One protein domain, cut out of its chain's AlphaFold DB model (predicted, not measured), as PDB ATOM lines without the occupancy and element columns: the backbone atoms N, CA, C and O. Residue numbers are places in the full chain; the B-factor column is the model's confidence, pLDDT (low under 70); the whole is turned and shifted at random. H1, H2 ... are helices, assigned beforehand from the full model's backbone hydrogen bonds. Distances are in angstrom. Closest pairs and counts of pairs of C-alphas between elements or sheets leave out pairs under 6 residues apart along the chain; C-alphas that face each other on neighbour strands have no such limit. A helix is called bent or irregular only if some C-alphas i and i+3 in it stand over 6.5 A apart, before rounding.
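This is residues 5 to 126 of the 126 residues of the protein "Bile acid:sodium symporter family protein" of Mammaliicoccus fleurettii (UniProt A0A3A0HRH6). Six helices make a hollow frame: H1 folds back on H2, H2 packs on H3, and H3, H4 and H5 make a wide U. H6 turns back from H5's end. The printed part, 122 residues, is all helix and loose: radius of gyration of the C-alphas 17.9 A, spans 49 by 31 by 30 A.

H2, residues 17 to 43, and H3, 51 to 75, each assigned as one helix by hydrogen bonds, are bent: C-alphas 29 and 32 are 7.2 A apart, 61 and 64 6.7 A. Arm H2b, from 32, touches H3a, to 61, closest C-alphas Pro 32 and Phe 55, 5.1 A; they form a hairpin. H6, residues 107 to 125, is irregular, C-alphas 112 and 115 8.1 A apart. Of O i to N i+4 pairs, H2b has 7 of 8 within hydrogen-bond range, H6 13 of 15.

C-alpha 17 is at (166.539, 189.849, 145.313), C-alpha 125 at (183.030, 181.565, 138.186). H5, residues 87 to 105, is 26.8 A long.

The printed part has no cut; residue 48 is under pLDDT 70.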
ATOM      1  N   SER A   5     175.713 184.805 149.879       83.94
ATOM      2  CA  SER A   5     176.322 186.038 149.363       83.94
ATOM      3  C   SER A   5     175.713 186.499 148.035       83.94
ATOM      4  O   SER A   5     175.659 187.702 147.780       83.94
ATOM      5  N   SER A   6     175.187 185.579 147.218       86.62
ATOM      6  CA  SER A   6     174.535 185.903 145.941       86.62
ATOM      7  C   SER A   6     173.319 186.819 146.116       86.62
ATOM      8  O   SER A   6     173.082 187.686 145.274       86.62
ATOM      9  N   ASN A   7     172.609 186.712 147.244       89.94
ATOM     10  CA  ASN A   7     171.472 187.574 147.573       89.94
ATOM     11  C   ASN A   7     171.914 189.035 147.761       89.94
ATOM     12  O   ASN A   7     171.262 189.950 147.260       89.94
ATOM     13  N   VAL A   8     173.046 189.253 148.445       88.06
ATOM     14  CA  VAL A   8     173.619 190.594 148.667       88.06
ATOM     15  C   VAL A   8     174.137 191.172 147.355       88.06
ATOM     16  O   VAL A   8     173.858 192.325 147.046       88.06
ATOM     17  N   MET A   9     174.824 190.366 146.543       91.62
ATOM     18  CA  MET A   9     175.289 190.810 145.226       91.62
ATOM     19  C   MET A   9     174.123 191.148 144.293       91.62
ATOM     20  O   MET A   9     174.177 192.151 143.591       91.62
ATOM     21  N   SER A  10     173.029 190.379 144.348       92.62
ATOM     22  CA  SER A  10     171.802 190.678 143.596       92.62
ATOM     23  C   SER A  10     171.190 192.013 144.026       92.62
ATOM     24  O   SER A  10     170.755 192.781 143.176       92.62
ATOM     25  N   TYR A  11     171.195 192.319 145.328       91.75
ATOM     26  CA  TYR A  11     170.746 193.615 145.844       91.75
ATOM     27  C   TYR A  11     171.627 194.768 145.340       91.75
ATOM     28  O   TYR A  11     171.106 195.754 144.829       91.75
ATOM     29  N   LEU A  12     172.956 194.622 145.412       94.06
ATOM     30  CA  LEU A  12     173.905 195.637 144.934       94.06
ATOM     31  C   LEU A  12     173.826 195.863 143.418       94.06
ATOM     32  O   LEU A  12     174.001 196.984 142.950       94.06
ATOM     33  N   ALA A  13     173.528 194.812 142.653       94.81
ATOM     34  CA  ALA A  13     173.349 194.873 141.205       94.81
ATOM     35  C   ALA A  13     171.967 195.400 140.770       94.81
ATOM     36  O   ALA A  13     171.680 195.418 139.576       94.81
ATOM     37  N   ASN A  14     171.096 195.807 141.707       93.62
ATOM     38  CA  ASN A  14     169.694 196.168 141.447       93.62
ATOM     39  C   ASN A  14     168.890 195.056 140.739       93.62
ATOM     40  O   ASN A  14     167.961 195.323 139.978       93.62
ATOM     41  N   ALA A  15     169.249 193.796 140.984       94.50
ATOM     42  CA  ALA A  15     168.555 192.632 140.453       94.50
ATOM     43  C   ALA A  15     167.380 192.208 141.356       94.50
ATOM     44  O   ALA A  15     167.160 192.734 142.450       94.50
ATOM     45  N   ASN A  16     166.616 191.203 140.916       95.25
ATOM     46  CA  ASN A  16     165.504 190.668 141.697       95.25
ATOM     47  C   ASN A  16     166.010 189.834 142.892       95.25
ATOM     48  O   ASN A  16     166.277 188.634 142.782       95.25
ATOM     49  N   VAL A  17     166.101 190.478 144.057       93.06
ATOM     50  CA  VAL A  17     166.539 189.849 145.313       93.06
ATOM     51  C   VAL A  17     165.613 188.705 145.730       93.06
ATOM     52  O   VAL A  17     166.094 187.665 146.171       93.06
ATOM     53  N   ALA A  18     164.296 188.858 145.557       93.50
ATOM     54  CA  ALA A  18     163.334 187.822 145.929       93.50
ATOM     55  C   ALA A  18     163.547 186.537 145.112       93.50
ATOM     56  O   ALA A  18     163.520 185.437 145.667       93.50
ATOM     57  N   LEU A  19     163.834 186.680 143.815       93.69
ATOM     58  CA  LEU A  19     164.172 185.557 142.945       93.69
ATOM     59  C   LEU A  19     165.487 184.886 143.372       93.69
ATOM     60  O   LEU A  19     165.538 183.664 143.477       93.69
ATOM     61  N   SER A  20     166.524 185.672 143.677       93.44
ATOM     62  CA  SER A  20     167.827 185.162 144.131       93.44
ATOM     63  C   SER A  20     167.714 184.336 145.422       93.44
ATOM     64  O   SER A  20     168.203 183.203 145.502       93.44
ATOM     65  N   VAL A  21     166.943 184.835 146.397       92.81
ATOM     66  CA  VAL A  21     166.661 184.129 147.656       92.81
ATOM     67  C   VAL A  21     165.890 182.831 147.404       92.81
ATOM     68  O   VAL A  21     166.206 181.806 148.015       92.81
ATOM     69  N   ALA A  22     164.899 182.845 146.507       94.25
ATOM     70  CA  ALA A  22     164.105 181.666 146.174       94.25
ATOM     71  C   ALA A  22     164.954 180.577 145.497       94.25
ATOM     72  O   ALA A  22     164.933 179.427 145.937       94.25
ATOM     73  N   ILE A  23     165.758 180.937 144.493       94.62
ATOM     74  CA  ILE A  23     166.665 180.008 143.798       94.62
ATOM     75  C   ILE A  23     167.686 179.417 144.777       94.62
ATOM     76  O   ILE A  23     167.906 178.202 144.800       94.62
ATOM     77  N   THR A  24     168.284 180.249 145.631       93.44
ATOM     78  CA  THR A  24     169.245 179.793 146.645       93.44
ATOM     79  C   THR A  24     168.587 178.828 147.631       93.44
ATOM     80  O   THR A  24     169.150 177.781 147.950       93.44
ATOM     81  N   SER A  25     167.358 179.121 148.059       92.56
ATOM     82  CA  SER A  25     166.606 178.272 148.987       92.56
ATOM     83  C   SER A  25     166.243 176.922 148.359       92.56
ATOM     84  O   SER A  25     166.539 175.880 148.940       92.56
ATOM     85  N   VAL A  26     165.682 176.912 147.144       94.62
ATOM     86  CA  VAL A  26     165.334 175.676 146.419       94.62
ATOM     87  C   VAL A  26     166.580 174.840 146.133       94.62
ATOM     88  O   VAL A  26     166.600 173.648 146.430       94.62
ATOM     89  N   SER A  27     167.654 175.454 145.628       93.81
ATOM     90  CA  SER A  27     168.903 174.732 145.348       93.81
ATOM     91  C   SER A  27     169.552 174.161 146.611       93.81
ATOM     92  O   SER A  27     170.145 173.086 146.552       93.81
ATOM     93  N   THR A  28     169.412 174.827 147.762       93.56
ATOM     94  CA  THR A  28     169.895 174.324 149.059       93.56
ATOM     95  C   THR A  28     169.067 173.141 149.552       93.56
ATOM     96  O   THR A  28     169.634 172.153 150.009       93.56
ATOM     97  N   LEU A  29     167.741 173.194 149.411       92.94
ATOM     98  CA  LEU A  29     166.859 172.087 149.792       92.94
ATOM     99  C   LEU A  29     167.068 170.844 148.919       92.94
ATOM    100  O   LEU A  29     166.992 169.726 149.420       92.94
ATOM    101  N   LEU A  30     167.376 171.031 147.633       94.00
ATOM    102  CA  LEU A  30     167.691 169.939 146.706       94.00
ATOM    103  C   LEU A  30     169.143 169.440 146.820       94.00
ATOM    104  O   LEU A  30     169.465 168.358 146.321       94.00
ATOM    105  N   ALA A  31     170.023 170.192 147.488       93.25
ATOM    106  CA  ALA A  31     171.452 169.893 147.583       93.25
ATOM    107  C   ALA A  31     171.798 168.491 148.116       93.25
ATOM    108  O   ALA A  31     172.727 167.907 147.551       93.25
ATOM    109  N   PRO A  32     171.110 167.922 149.132       92.12
ATOM    110  CA  PRO A  32     171.427 166.586 149.634       92.12
ATOM    111  C   PRO A  32     171.291 165.495 148.581       92.12
ATOM    112  O   PRO A  32     171.960 164.484 148.698       92.12
ATOM    113  N   PHE A  33     170.457 165.687 147.558       93.25
ATOM    114  CA  PHE A  33     170.278 164.709 146.486       93.25
ATOM    115  C   PHE A  33     171.135 165.058 145.276       93.25
ATOM    116  O   PHE A  33     171.901 164.226 144.797       93.25
ATOM    117  N   LEU A  34     171.045 166.306 144.804       93.81
ATOM    118  CA  LEU A  34     171.714 166.722 143.574       93.81
ATOM    119  C   LEU A  34     173.236 166.743 143.722       93.81
ATOM    120  O   LEU A  34     173.934 166.300 142.820       93.81
ATOM    121  N   THR A  35     173.766 167.208 144.856       91.75
ATOM    122  CA  THR A  35     175.223 167.310 145.044       91.75
ATOM    123  C   THR A  35     175.901 165.935 145.017       91.75
ATOM    124  O   THR A  35     176.797 165.753 144.195       91.75
ATOM    125  N   PRO A  36     175.493 164.938 145.828       90.75
ATOM    126  CA  PRO A  36     176.102 163.614 145.739       90.75
ATOM    127  C   PRO A  36     175.760 162.882 144.442       90.75
ATOM    128  O   PRO A  36     176.603 162.133 143.971       90.75
ATOM    129  N   ALA A  37     174.590 163.103 143.829       91.62
ATOM    130  CA  ALA A  37     174.265 162.488 142.539       91.62
ATOM    131  C   ALA A  37     175.213 162.962 141.431       91.62
ATOM    132  O   ALA A  37     175.738 162.144 140.683       91.62
ATOM    133  N   LEU A  38     175.457 164.275 141.347       91.31
ATOM    134  CA  LEU A  38     176.352 164.856 140.347       91.31
ATOM    135  C   LEU A  38     177.809 164.460 140.607       91.31
ATOM    136  O   LEU A  38     178.517 164.114 139.667       91.31
ATOM    137  N   ILE A  39     178.253 164.448 141.869       90.31
ATOM    138  CA  ILE A  39     179.611 163.999 142.217       90.31
ATOM    139  C   ILE A  39     179.790 162.512 141.929       90.31
ATOM    140  O   ILE A  39     180.816 162.125 141.380       90.31
ATOM    141  N   TYR A  40     178.793 161.686 142.238       87.06
ATOM    142  CA  TYR A  40     178.822 160.286 141.857       87.06
ATOM    143  C   TYR A  40     178.914 160.169 140.330       87.06
ATOM    144  O   TYR A  40     179.851 159.569 139.836       87.06
ATOM    145  N   LEU A  41     178.054 160.844 139.566       89.00
ATOM    146  CA  LEU A  41     178.057 160.761 138.102       89.00
ATOM    147  C   LEU A  41     179.381 161.199 137.447       89.00
ATOM    148  O   LEU A  41     179.826 160.557 136.501       89.00
ATOM    149  N   PHE A  42     179.999 162.284 137.920       88.44
ATOM    150  CA  PHE A  42     181.182 162.868 137.273       88.44
ATOM    151  C   PHE A  42     182.520 162.439 137.881       88.44
ATOM    152  O   PHE A  42     183.547 162.564 137.218       88.44
ATOM    153  N   ALA A  43     182.534 161.969 139.129       85.62
ATOM    154  CA  ALA A  43     183.767 161.745 139.882       85.62
ATOM    155  C   ALA A  43     183.824 160.405 140.640       85.62
ATOM    156  O   ALA A  43     184.784 160.202 141.385       85.62
ATOM    157  N   HIS A  44     182.870 159.473 140.458       78.12
ATOM    158  CA  HIS A  44     182.882 158.197 141.199       78.12
ATOM    159  C   HIS A  44     184.140 157.347 140.972       78.12
ATOM    160  O   HIS A  44     184.566 156.652 141.887       78.12
ATOM    161  N   GLU A  45     184.738 157.382 139.777       74.00
ATOM    162  CA  GLU A  45     185.966 156.622 139.478       74.00
ATOM    163  C   GLU A  45     187.211 157.234 140.142       74.00
ATOM    164  O   GLU A  45     188.195 156.548 140.397       74.00
ATOM    165  N   TRP A  46     187.179 158.537 140.434       73.88
ATOM    166  CA  TRP A  46     188.342 159.303 140.896       73.88
ATOM    167  C   TRP A  46     188.347 159.470 142.415       73.88
ATOM    168  O   TRP A  46     189.396 159.679 143.022       73.88
ATOM    169  N   LEU A  47     187.173 159.387 143.040       72.38
ATOM    170  CA  LEU A  47     186.987 159.559 144.468       72.38
ATOM    171  C   LEU A  47     186.144 158.406 145.016       72.38
ATOM    172  O   LEU A  47     185.001 158.211 144.610       72.38
ATOM    173  N   GLN A  48     186.676 157.680 146.005       68.50
ATOM    174  CA  GLN A  48     185.921 156.671 146.755       68.50
ATOM    175  C   GLN A  48     184.920 157.344 147.708       68.50
ATOM    176  O   GLN A  48     185.089 157.346 148.926       68.50
ATOM    177  N   VAL A  49     183.876 157.961 147.154       70.12
ATOM    178  CA  VAL A  49     182.813 158.611 147.926       70.12
ATOM    179  C   VAL A  49     181.508 157.874 147.714       70.12
ATOM    180  O   VAL A  49     180.990 157.775 146.604       70.12
ATOM    181  N   SER A  50     180.950 157.364 148.808       86.50
ATOM    182  CA  SER A  50     179.623 156.767 148.766       86.50
ATOM    183  C   SER A  50     178.563 157.866 148.680       86.50
ATOM    184  O   SER A  50     178.608 158.849 149.425       86.50
ATOM    185  N   PHE A  51     177.567 157.677 147.814       86.69
ATOM    186  CA  PHE A  51     176.428 158.591 147.728       86.69
ATOM    187  C   PHE A  51     175.786 158.812 149.109       86.69
ATOM    188  O   PHE A  51     175.505 159.945 149.494       86.69
ATOM    189  N   MET A  52     175.606 157.734 149.885       90.75
ATOM    190  CA  MET A  52     174.948 157.805 151.193       90.75
ATOM    191  C   MET A  52     175.752 158.554 152.253       90.75
ATOM    192  O   MET A  52     175.154 159.263 153.062       90.75
ATOM    193  N   SER A  53     177.085 158.458 152.251       90.19
ATOM    194  CA  SER A  53     177.905 159.236 153.187       90.19
ATOM    195  C   SER A  53     177.823 160.732 152.886       90.19
ATOM    196  O   SER A  53     177.645 161.533 153.803       90.19
ATOM    197  N   MET A  54     177.883 161.117 151.610       90.88
ATOM    198  CA  MET A  54     177.736 162.515 151.202       90.88
ATOM    199  C   MET A  54     176.323 163.043 151.467       90.88
ATOM    200  O   MET A  54     176.184 164.152 151.979       90.88
ATOM    201  N   PHE A  55     175.285 162.248 151.185       93.38
ATOM    202  CA  PHE A  55     173.898 162.582 151.513       93.38
ATOM    203  C   PHE A  55     173.755 162.916 153.003       93.38
ATOM    204  O   PHE A  55     173.312 164.011 153.353       93.38
ATOM    205  N   TRP A  56     174.196 162.011 153.886       94.50
ATOM    206  CA  TRP A  56     174.104 162.223 155.330       94.50
ATOM    207  C   TRP A  56     174.925 163.417 155.808       94.50
ATOM    208  O   TRP A  56     174.440 164.184 156.640       94.50
ATOM    209  N   SER A  57     176.117 163.618 155.246       93.12
ATOM    210  CA  SER A  57     176.957 164.778 155.551       93.12
ATOM    211  C   SER A  57     176.240 166.093 155.224       93.12
ATOM    212  O   SER A  57     176.148 166.982 156.070       93.12
ATOM    213  N   VAL A  58     175.628 166.198 154.040       92.69
ATOM    214  CA  VAL A  58     174.882 167.401 153.642       92.69
ATOM    215  C   VAL A  58     173.655 167.617 154.530       92.69
ATOM    216  O   VAL A  58     173.392 168.744 154.952       92.69
ATOM    217  N   VAL A  59     172.912 166.559 154.866       94.56
ATOM    218  CA  VAL A  59     171.765 166.660 155.784       94.56
ATOM    219  C   VAL A  59     172.203 167.206 157.145       94.56
ATOM    220  O   VAL A  59     171.577 168.132 157.664       94.56
ATOM    221  N   GLN A  60     173.286 166.671 157.710       95.12
ATOM    222  CA  GLN A  60     173.768 167.048 159.037       95.12
ATOM    223  C   GLN A  60     174.354 168.459 159.081       95.12
ATOM    224  O   GLN A  60     174.044 169.218 159.996       95.12
ATOM    225  N   VAL A  61     175.179 168.817 158.099       92.75
ATOM    226  CA  VAL A  61     175.913 170.090 158.093       92.75
ATOM    227  C   VAL A  61     175.049 171.248 157.589       92.75
ATOM    228  O   VAL A  61     175.276 172.388 157.985       92.75
ATOM    229  N   ILE A  62     174.045 170.983 156.743       92.38
ATOM    230  CA  ILE A  62     173.238 172.031 156.101       92.38
ATOM    231  C   ILE A  62     171.777 171.987 156.554       92.38
ATOM    232  O   ILE A  62     171.288 172.955 157.137       92.38
ATOM    233  N   LEU A  63     171.057 170.885 156.310       92.00
ATOM    234  CA  LEU A  63     169.605 170.862 156.541       92.00
ATOM    235  C   LEU A  63     169.227 170.959 158.020       92.00
ATOM    236  O   LEU A  63     168.299 171.697 158.356       92.00
ATOM    237  N   ILE A  64     169.929 170.243 158.902       95.25
ATOM    238  CA  ILE A  64     169.640 170.275 160.341       95.25
ATOM    239  C   ILE A  64     169.817 171.701 160.905       95.25
ATOM    240  O   ILE A  64     168.855 172.211 161.489       95.25
ATOM    241  N   PRO A  65     170.954 172.401 160.701       92.50
ATOM    242  CA  PRO A  65     171.113 173.784 161.150       92.50
ATOM    243  C   PRO A  65     170.066 174.744 160.582       92.50
ATOM    244  O   PRO A  65     169.555 175.583 161.323       92.50
ATOM    245  N   ILE A  66     169.688 174.601 159.306       92.12
ATOM    246  CA  ILE A  66     168.640 175.432 158.692       92.12
ATOM    247  C   ILE A  66     167.290 175.195 159.376       92.12
ATOM    248  O   ILE A  66     166.602 176.152 159.730       92.12
ATOM    249  N   ALA A  67     166.913 173.935 159.607       92.94
ATOM    250  CA  ALA A  67     165.661 173.591 160.273       92.94
ATOM    251  C   ALA A  67     165.611 174.127 161.713       92.94
ATOM    252  O   ALA A  67     164.582 174.659 162.145       92.94
ATOM    253  N   ILE A  68     166.728 174.033 162.445       93.12
ATOM    254  CA  ILE A  68     166.870 174.604 163.789       93.12
ATOM    255  C   ILE A  68     166.732 176.126 163.733       93.12
ATOM    256  O   ILE A  68     165.920 176.685 164.469       93.12
ATOM    257  N   GLY A  69     167.465 176.796 162.838       90.75
ATOM    258  CA  GLY A  69     167.408 178.247 162.665       90.75
ATOM    259  C   GLY A  69     165.995 178.740 162.353       90.75
ATOM    260  O   GLY A  69     165.500 179.659 163.004       90.75
ATOM    261  N   PHE A  70     165.294 178.065 161.439       90.69
ATOM    262  CA  PHE A  70     163.910 178.389 161.087       90.69
ATOM    263  C   PHE A  70     162.949 178.200 162.268       90.69
ATOM    264  O   PHE A  70     162.081 179.039 162.529       90.69
ATOM    265  N   ARG A  71     163.110 177.114 163.034       92.56
ATOM    266  CA  ARG A  71     162.288 176.859 164.223       92.56
ATOM    267  C   ARG A  71     162.562 177.877 165.333       92.56
ATOM    268  O   ARG A  71     161.604 178.371 165.926       92.56
ATOM    269  N   LEU A  72     163.820 178.247 165.568       90.50
ATOM    270  CA  LEU A  72     164.193 179.305 166.513       90.50
ATOM    271  C   LEU A  72     163.623 180.661 166.098       90.50
ATOM    272  O   LEU A  72     163.068 181.363 166.940       90.50
ATOM    273  N   GLN A  73     163.675 181.000 164.810       89.38
ATOM    274  CA  GLN A  73     163.096 182.238 164.291       89.38
ATOM    275  C   GLN A  73     161.576 182.295 164.504       89.38
ATOM    276  O   GLN A  73     161.043 183.345 164.866       89.38
ATOM    277  N   LYS A  74     160.878 181.164 164.332       90.25
ATOM    278  CA  LYS A  74     159.423 181.075 164.525       90.25
ATOM    279  C   LYS A  74     159.003 181.159 165.998       90.25
ATOM    280  O   LYS A  74     157.990 181.786 166.290       90.25
ATOM    281  N   VAL A  75     159.743 180.525 166.911       92.88
ATOM    282  CA  VAL A  75     159.375 180.439 168.341       92.88
ATOM    283  C   VAL A  75     159.914 181.624 169.153       92.88
ATOM    284  O   VAL A  75     159.214 182.152 170.011       92.88
ATOM    285  N   PHE A  76     161.129 182.093 168.859       92.12
ATOM    286  CA  PHE A  76     161.840 183.113 169.634       92.12
ATOM    287  C   PHE A  76     162.188 184.343 168.785       92.12
ATOM    288  O   PHE A  76     163.335 184.785 168.748       92.12
ATOM    289  N   LYS A  77     161.189 184.943 168.127       88.38
ATOM    290  CA  LYS A  77     161.380 186.064 167.186       88.38
ATOM    291  C   LYS A  77     162.233 187.215 167.746       88.38
ATOM    292  O   LYS A  77     163.200 187.617 167.116       88.38
ATOM    293  N   LYS A  78     161.957 187.675 168.975       86.19
ATOM    294  CA  LYS A  78     162.736 188.754 169.626       86.19
ATOM    295  C   LYS A  78     164.208 188.392 169.858       86.19
ATOM    296  O   LYS A  78     165.057 189.278 169.862       86.19
ATOM    297  N   PHE A  79     164.503 187.117 170.105       84.06
ATOM    298  CA  PHE A  79     165.877 186.635 170.242       84.06
ATOM    299  C   PHE A  79     166.545 186.551 168.869       84.06
ATOM    300  O   PHE A  79     167.636 187.087 168.700       84.06
ATOM    301  N   ALA A  80     165.849 185.978 167.881       86.25
ATOM    302  CA  ALA A  80     166.317 185.881 166.503       86.25
ATOM    303  C   ALA A  80     166.681 187.259 165.922       86.25
ATOM    304  O   ALA A  80     167.782 187.416 165.395       86.25
ATOM    305  N   ASP A  81     165.826 188.269 166.113       85.06
ATOM    306  CA  ASP A  81     166.057 189.641 165.645       85.06
ATOM    307  C   ASP A  81     167.306 190.268 166.288       85.06
ATOM    308  O   ASP A  81     168.100 190.913 165.608       85.06
ATOM    309  N   LYS A  82     167.542 190.034 167.588       85.56
ATOM    310  CA  LYS A  82     168.764 190.503 168.267       85.56
ATOM    311  C   LYS A  82     170.017 189.786 167.763       85.56
ATOM    312  O   LYS A  82     171.061 190.412 167.607       85.56
ATOM    313  N   THR A  83     169.929 188.480 167.514       85.94
ATOM    314  CA  THR A  83     171.060 187.690 167.008       85.94
ATOM    315  C   THR A  83     171.357 187.946 165.532       85.94
ATOM    316  O   THR A  83     172.504 187.793 165.116       85.94
ATOM    317  N   ALA A  84     170.366 188.385 164.749       85.31
ATOM    318  CA  ALA A  84     170.517 188.716 163.332       85.31
ATOM    319  C   ALA A  84     171.591 189.783 163.094       85.31
ATOM    320  O   ALA A  84     172.319 189.703 162.111       85.31
ATOM    321  N   THR A  85     171.758 190.727 164.021       86.38
ATOM    322  CA  THR A  85     172.792 191.767 163.931       86.38
ATOM    323  C   THR A  85     174.206 191.219 164.161       86.38
ATOM    324  O   THR A  85     175.165 191.740 163.600       86.38
ATOM    325  N   ALA A  86     174.357 190.160 164.964       89.12
ATOM    326  CA  ALA A  86     175.652 189.534 165.257       89.12
ATOM    327  C   ALA A  86     176.042 188.448 164.235       89.12
ATOM    328  O   ALA A  86     177.227 188.186 164.023       89.12
ATOM    329  N   LEU A  87     175.051 187.832 163.585       88.38
ATOM    330  CA  LEU A  87     175.211 186.756 162.603       88.38
ATOM    331  C   LEU A  87     176.240 187.047 161.490       88.38
ATOM    332  O   LEU A  87     177.037 186.147 161.209       88.38
ATOM    333  N   PRO A  88     176.303 188.252 160.884       88.94
ATOM    334  CA  PRO A  88     177.316 188.566 159.877       88.94
ATOM    335  C   PRO A  88     178.745 188.437 160.412       88.94
ATOM    336  O   PRO A  88     179.576 187.789 159.783       88.94
ATOM    337  N   ILE A  89     179.021 188.987 161.597       91.88
ATOM    338  CA  ILE A  89     180.359 188.961 162.206       91.88
ATOM    339  C   ILE A  89     180.753 187.523 162.547       91.88
ATOM    340  O   ILE A  89     181.848 187.083 162.200       91.88
ATOM    341  N   VAL A  90     179.841 186.761 163.161       93.25
ATOM    342  CA  VAL A  90     180.081 185.346 163.482       93.25
ATOM    343  C   VAL A  90     180.359 184.537 162.211       93.25
ATOM    344  O   VAL A  90     181.289 183.735 162.192       93.25
ATOM    345  N   SER A  91     179.606 184.780 161.134       90.81
ATOM    346  CA  SER A  91     179.783 184.082 159.852       90.81
ATOM    347  C   SER A  91     181.132 184.392 159.205       90.81
ATOM    348  O   SER A  91     181.804 183.480 158.729       90.81
ATOM    349  N   VAL A  92     181.561 185.660 159.219       93.31
ATOM    350  CA  VAL A  92     182.866 186.074 158.680       93.31
ATOM    351  C   VAL A  92     184.006 185.431 159.465       93.31
ATOM    352  O   VAL A  92     184.931 184.897 158.854       93.31
ATOM    353  N   ILE A  93     183.932 185.424 160.798       96.25
ATOM    354  CA  ILE A  93     184.945 184.782 161.646       96.25
ATOM    355  C   ILE A  93     184.990 183.275 161.374       96.25
ATOM    356  O   ILE A  93     186.067 182.732 161.137       96.25
ATOM    357  N   ALA A  94     183.837 182.605 161.345       94.00
ATOM    358  CA  ALA A  94     183.757 181.169 161.094       94.00
ATOM    359  C   ALA A  94     184.349 180.788 159.727       94.00
ATOM    360  O   ALA A  94     185.198 179.902 159.653       94.00
ATOM    361  N   ILE A  95     183.960 181.487 158.654       93.00
ATOM    362  CA  ILE A  95     184.492 181.227 157.308       93.00
ATOM    363  C   ILE A  95     185.993 181.523 157.252       93.00
ATOM    364  O   ILE A  95     186.742 180.734 156.682       93.00
ATOM    365  N   SER A  96     186.459 182.603 157.883       95.62
ATOM    366  CA  SER A  96     187.890 182.943 157.919       95.62
ATOM    367  C   SER A  96     188.720 181.864 158.617       95.62
ATOM    368  O   SER A  96     189.795 181.515 158.136       95.62
ATOM    369  N   LEU A  97     188.212 181.294 159.714       96.69
ATOM    370  CA  LEU A  97     188.865 180.186 160.414       96.69
ATOM    371  C   LEU A  97     188.900 178.916 159.559       96.69
ATOM    372  O   LEU A  97     189.953 178.292 159.457       96.69
ATOM    373  N   ILE A  98     187.793 178.568 158.894       94.56
ATOM    374  CA  ILE A  98     187.746 177.428 157.965       94.56
ATOM    375  C   ILE A  98     188.785 177.609 156.850       94.56
ATOM    376  O   ILE A  98     189.554 176.689 156.571       94.56
ATOM    377  N   LEU A  99     188.857 178.800 156.246       93.88
ATOM    378  CA  LEU A  99     189.835 179.109 155.202       93.88
ATOM    379  C   LEU A  99     191.272 178.993 155.716       93.88
ATOM    380  O   LEU A  99     192.098 178.359 155.062       93.88
ATOM    381  N   ALA A 100     191.567 179.544 156.896       94.88
ATOM    382  CA  ALA A 100     192.890 179.447 157.504       94.88
ATOM    383  C   ALA A 100     193.301 177.985 157.749       94.88
ATOM    384  O   ALA A 100     194.432 177.607 157.443       94.88
ATOM    385  N   SER A 101     192.379 177.146 158.235       95.00
ATOM    386  CA  SER A 101     192.627 175.715 158.437       95.00
ATOM    387  C   SER A 101     192.890 174.974 157.122       95.00
ATOM    388  O   SER A 101     193.840 174.196 157.045       95.00
ATOM    389  N   VAL A 102     192.100 175.229 156.074       93.31
ATOM    390  CA  VAL A 102     192.247 174.551 154.774       93.31
ATOM    391  C   VAL A 102     193.528 174.981 154.053       93.31
ATOM    392  O   VAL A 102     194.269 174.128 153.565       93.31
ATOM    393  N   VAL A 103     193.821 176.285 154.014       92.00
ATOM    394  CA  VAL A 103     195.037 176.826 153.381       92.00
ATOM    395  C   VAL A 103     196.286 176.386 154.141       92.00
ATOM    396  O   VAL A 103     197.260 175.965 153.521       92.00
ATOM    397  N   GLY A 104     196.255 176.426 155.477       92.88
ATOM    398  CA  GLY A 104     197.358 175.948 156.310       92.88
ATOM    399  C   GLY A 104     197.635 174.456 156.115       92.88
ATOM    400  O   GLY A 104     198.791 174.062 155.969       92.88
ATOM    401  N   GLY A 105     196.579 173.638 156.045       92.75
ATOM    402  CA  GLY A 105     196.681 172.195 155.811       92.75
ATOM    403  C   GLY A 105     197.112 171.811 154.392       92.75
ATOM    404  O   GLY A 105     197.709 170.755 154.212       92.75
ATOM    405  N   SER A 106     196.862 172.676 153.404       91.38
ATOM    406  CA  SER A 106     197.127 172.410 151.978       91.38
ATOM    407  C   SER A 106     198.323 173.197 151.427       91.38
ATOM    408  O   SER A 106     198.433 173.418 150.220       91.38
ATOM    409  N   LYS A 107     199.214 173.682 152.304       88.38
ATOM    410  CA  LYS A 107     200.304 174.602 151.939       88.38
ATOM    411  C   LYS A 107     201.194 174.056 150.820       88.38
ATOM    412  O   LYS A 107     201.511 174.800 149.896       88.38
ATOM    413  N   SER A 108     201.617 172.794 150.902       87.31
ATOM    414  CA  SER A 108     202.505 172.197 149.895       87.31
ATOM    415  C   SER A 108     201.819 172.095 148.533       87.31
ATOM    416  O   SER A 108     202.394 172.518 147.535       87.31
ATOM    417  N   GLN A 109     200.562 171.648 148.495       89.44
ATOM    418  CA  GLN A 109     199.790 171.537 147.254       89.44
ATOM    419  C   GLN A 109     199.529 172.908 146.621       89.44
ATOM    420  O   GLN A 109     199.607 173.049 145.402       89.44
ATOM    421  N   ILE A 110     199.256 173.934 147.435       89.50
ATOM    422  CA  ILE A 110     199.043 175.308 146.955       89.50
ATOM    423  C   ILE A 110     200.333 175.894 146.367       89.50
ATOM    424  O   ILE A 110     200.271 176.609 145.372       89.50
ATOM    425  N   LEU A 111     201.505 175.596 146.930       90.44
ATOM    426  CA  LEU A 111     202.770 176.092 146.374       90.44
ATOM    427  C   LEU A 111     203.083 175.477 145.005       90.44
ATOM    428  O   LEU A 111     203.604 176.169 144.136       90.44
ATOM    429  N   GLU A 112     202.736 174.207 144.801       90.62
ATOM    430  CA  GLU A 112     202.998 173.504 143.543       90.62
ATOM    431  C   GLU A 112     201.932 173.775 142.470       90.62
ATOM    432  O   GLU A 112     202.257 173.939 141.297       90.62
ATOM    433  N   THR A 113     200.654 173.842 142.857       90.62
ATOM    434  CA  THR A 113     199.516 173.872 141.915       90.62
ATOM    435  C   THR A 113     198.575 175.063 142.101       90.62
ATOM    436  O   THR A 113     197.608 175.213 141.354       90.62
ATOM    437  N   GLY A 114     198.849 175.957 143.053       87.88
ATOM    438  CA  GLY A 114     197.933 177.031 143.444       87.88
ATOM    439  C   GLY A 114     197.607 178.013 142.325       87.88
ATOM    440  O   GLY A 114     196.458 178.433 142.217       87.88
ATOM    441  N   LEU A 115     198.567 178.333 141.449       91.00
ATOM    442  CA  LEU A 115     198.315 179.215 140.303       91.00
ATOM    443  C   LEU A 115     197.329 178.582 139.305       91.00
ATOM    444  O   LEU A 115     196.446 179.261 138.787       91.00
ATOM    445  N   LEU A 116     197.449 177.269 139.078       93.06
ATOM    446  CA  LEU A 116     196.541 176.515 138.215       93.06
ATOM    447  C   LEU A 116     195.149 176.426 138.843       93.06
ATOM    448  O   LEU A 116     194.164 176.720 138.171       93.06
ATOM    449  N   ILE A 117     195.064 176.097 140.138       91.25
ATOM    450  CA  ILE A 117     193.794 176.083 140.879       91.25
ATOM    451  C   ILE A 117     193.120 177.456 140.789       91.25
ATOM    452  O   ILE A 117     191.931 177.535 140.496       91.25
ATOM    453  N   PHE A 118     193.873 178.542 140.978       91.62
ATOM    454  CA  PHE A 118     193.348 179.904 140.901       91.62
ATOM    455  C   PHE A 118     192.776 180.233 139.516       91.62
ATOM    456  O   PHE A 118     191.658 180.739 139.421       91.62
ATOM    457  N   ALA A 119     193.490 179.889 138.441       94.25
ATOM    458  CA  ALA A 119     193.016 180.098 137.075       94.25
ATOM    459  C   ALA A 119     191.732 179.304 136.772       94.25
ATOM    460  O   ALA A 119     190.782 179.854 136.216       94.25
ATOM    461  N   VAL A 120     191.673 178.032 137.183       94.75
ATOM    462  CA  VAL A 120     190.481 177.182 137.017       94.75
ATOM    463  C   VAL A 120     189.294 177.741 137.802       94.75
ATOM    464  O   VAL A 120     188.179 177.772 137.287       94.75
ATOM    465  N   VAL A 121     189.523 178.232 139.024       93.19
ATOM    466  CA  VAL A 121     188.473 178.857 139.838       93.19
ATOM    467  C   VAL A 121     187.931 180.118 139.168       93.19
ATOM    468  O   VAL A 121     186.715 180.288 139.151       93.19
ATOM    469  N   ILE A 122     188.780 180.972 138.583       94.69
ATOM    470  CA  ILE A 122     188.308 182.141 137.821       94.69
ATOM    471  C   ILE A 122     187.436 181.685 136.653       94.69
ATOM    472  O   ILE A 122     186.296 182.122 136.554       94.69
ATOM    473  N   LEU A 123     187.929 180.771 135.814       95.69
ATOM    474  CA  LEU A 123     187.190 180.300 134.638       95.69
ATOM    475  C   LEU A 123     185.854 179.636 134.987       95.69
ATOM    476  O   LEU A 123     184.913 179.733 134.213       95.69
ATOM    477  N   HIS A 124     185.757 178.973 136.138       91.75
ATOM    478  CA  HIS A 124     184.513 178.356 136.593       91.75
ATOM    479  C   HIS A 124     183.480 179.369 137.124       91.75
ATOM    480  O   HIS A 124     182.294 179.053 137.155       91.75
ATOM    481  N   ASN A 125     183.910 180.553 137.581       87.56
ATOM    482  CA  ASN A 125     183.030 181.565 138.186       87.56
ATOM    483  C   ASN A 125     182.698 182.753 137.262       87.56
ATOM    484  O   ASN A 125     181.879 183.586 137.653       87.56
ATOM    485  N   VAL A 126     183.346 182.856 136.095       81.44
ATOM    486  CA  VAL A 126     183.014 183.816 135.022       81.44
ATOM    487  C   VAL A 126     181.844 183.283 134.207       81.44
ATOM    488  O   VAL A 126     180.911 184.078 133.962       81.44
TER     489      VAL A 126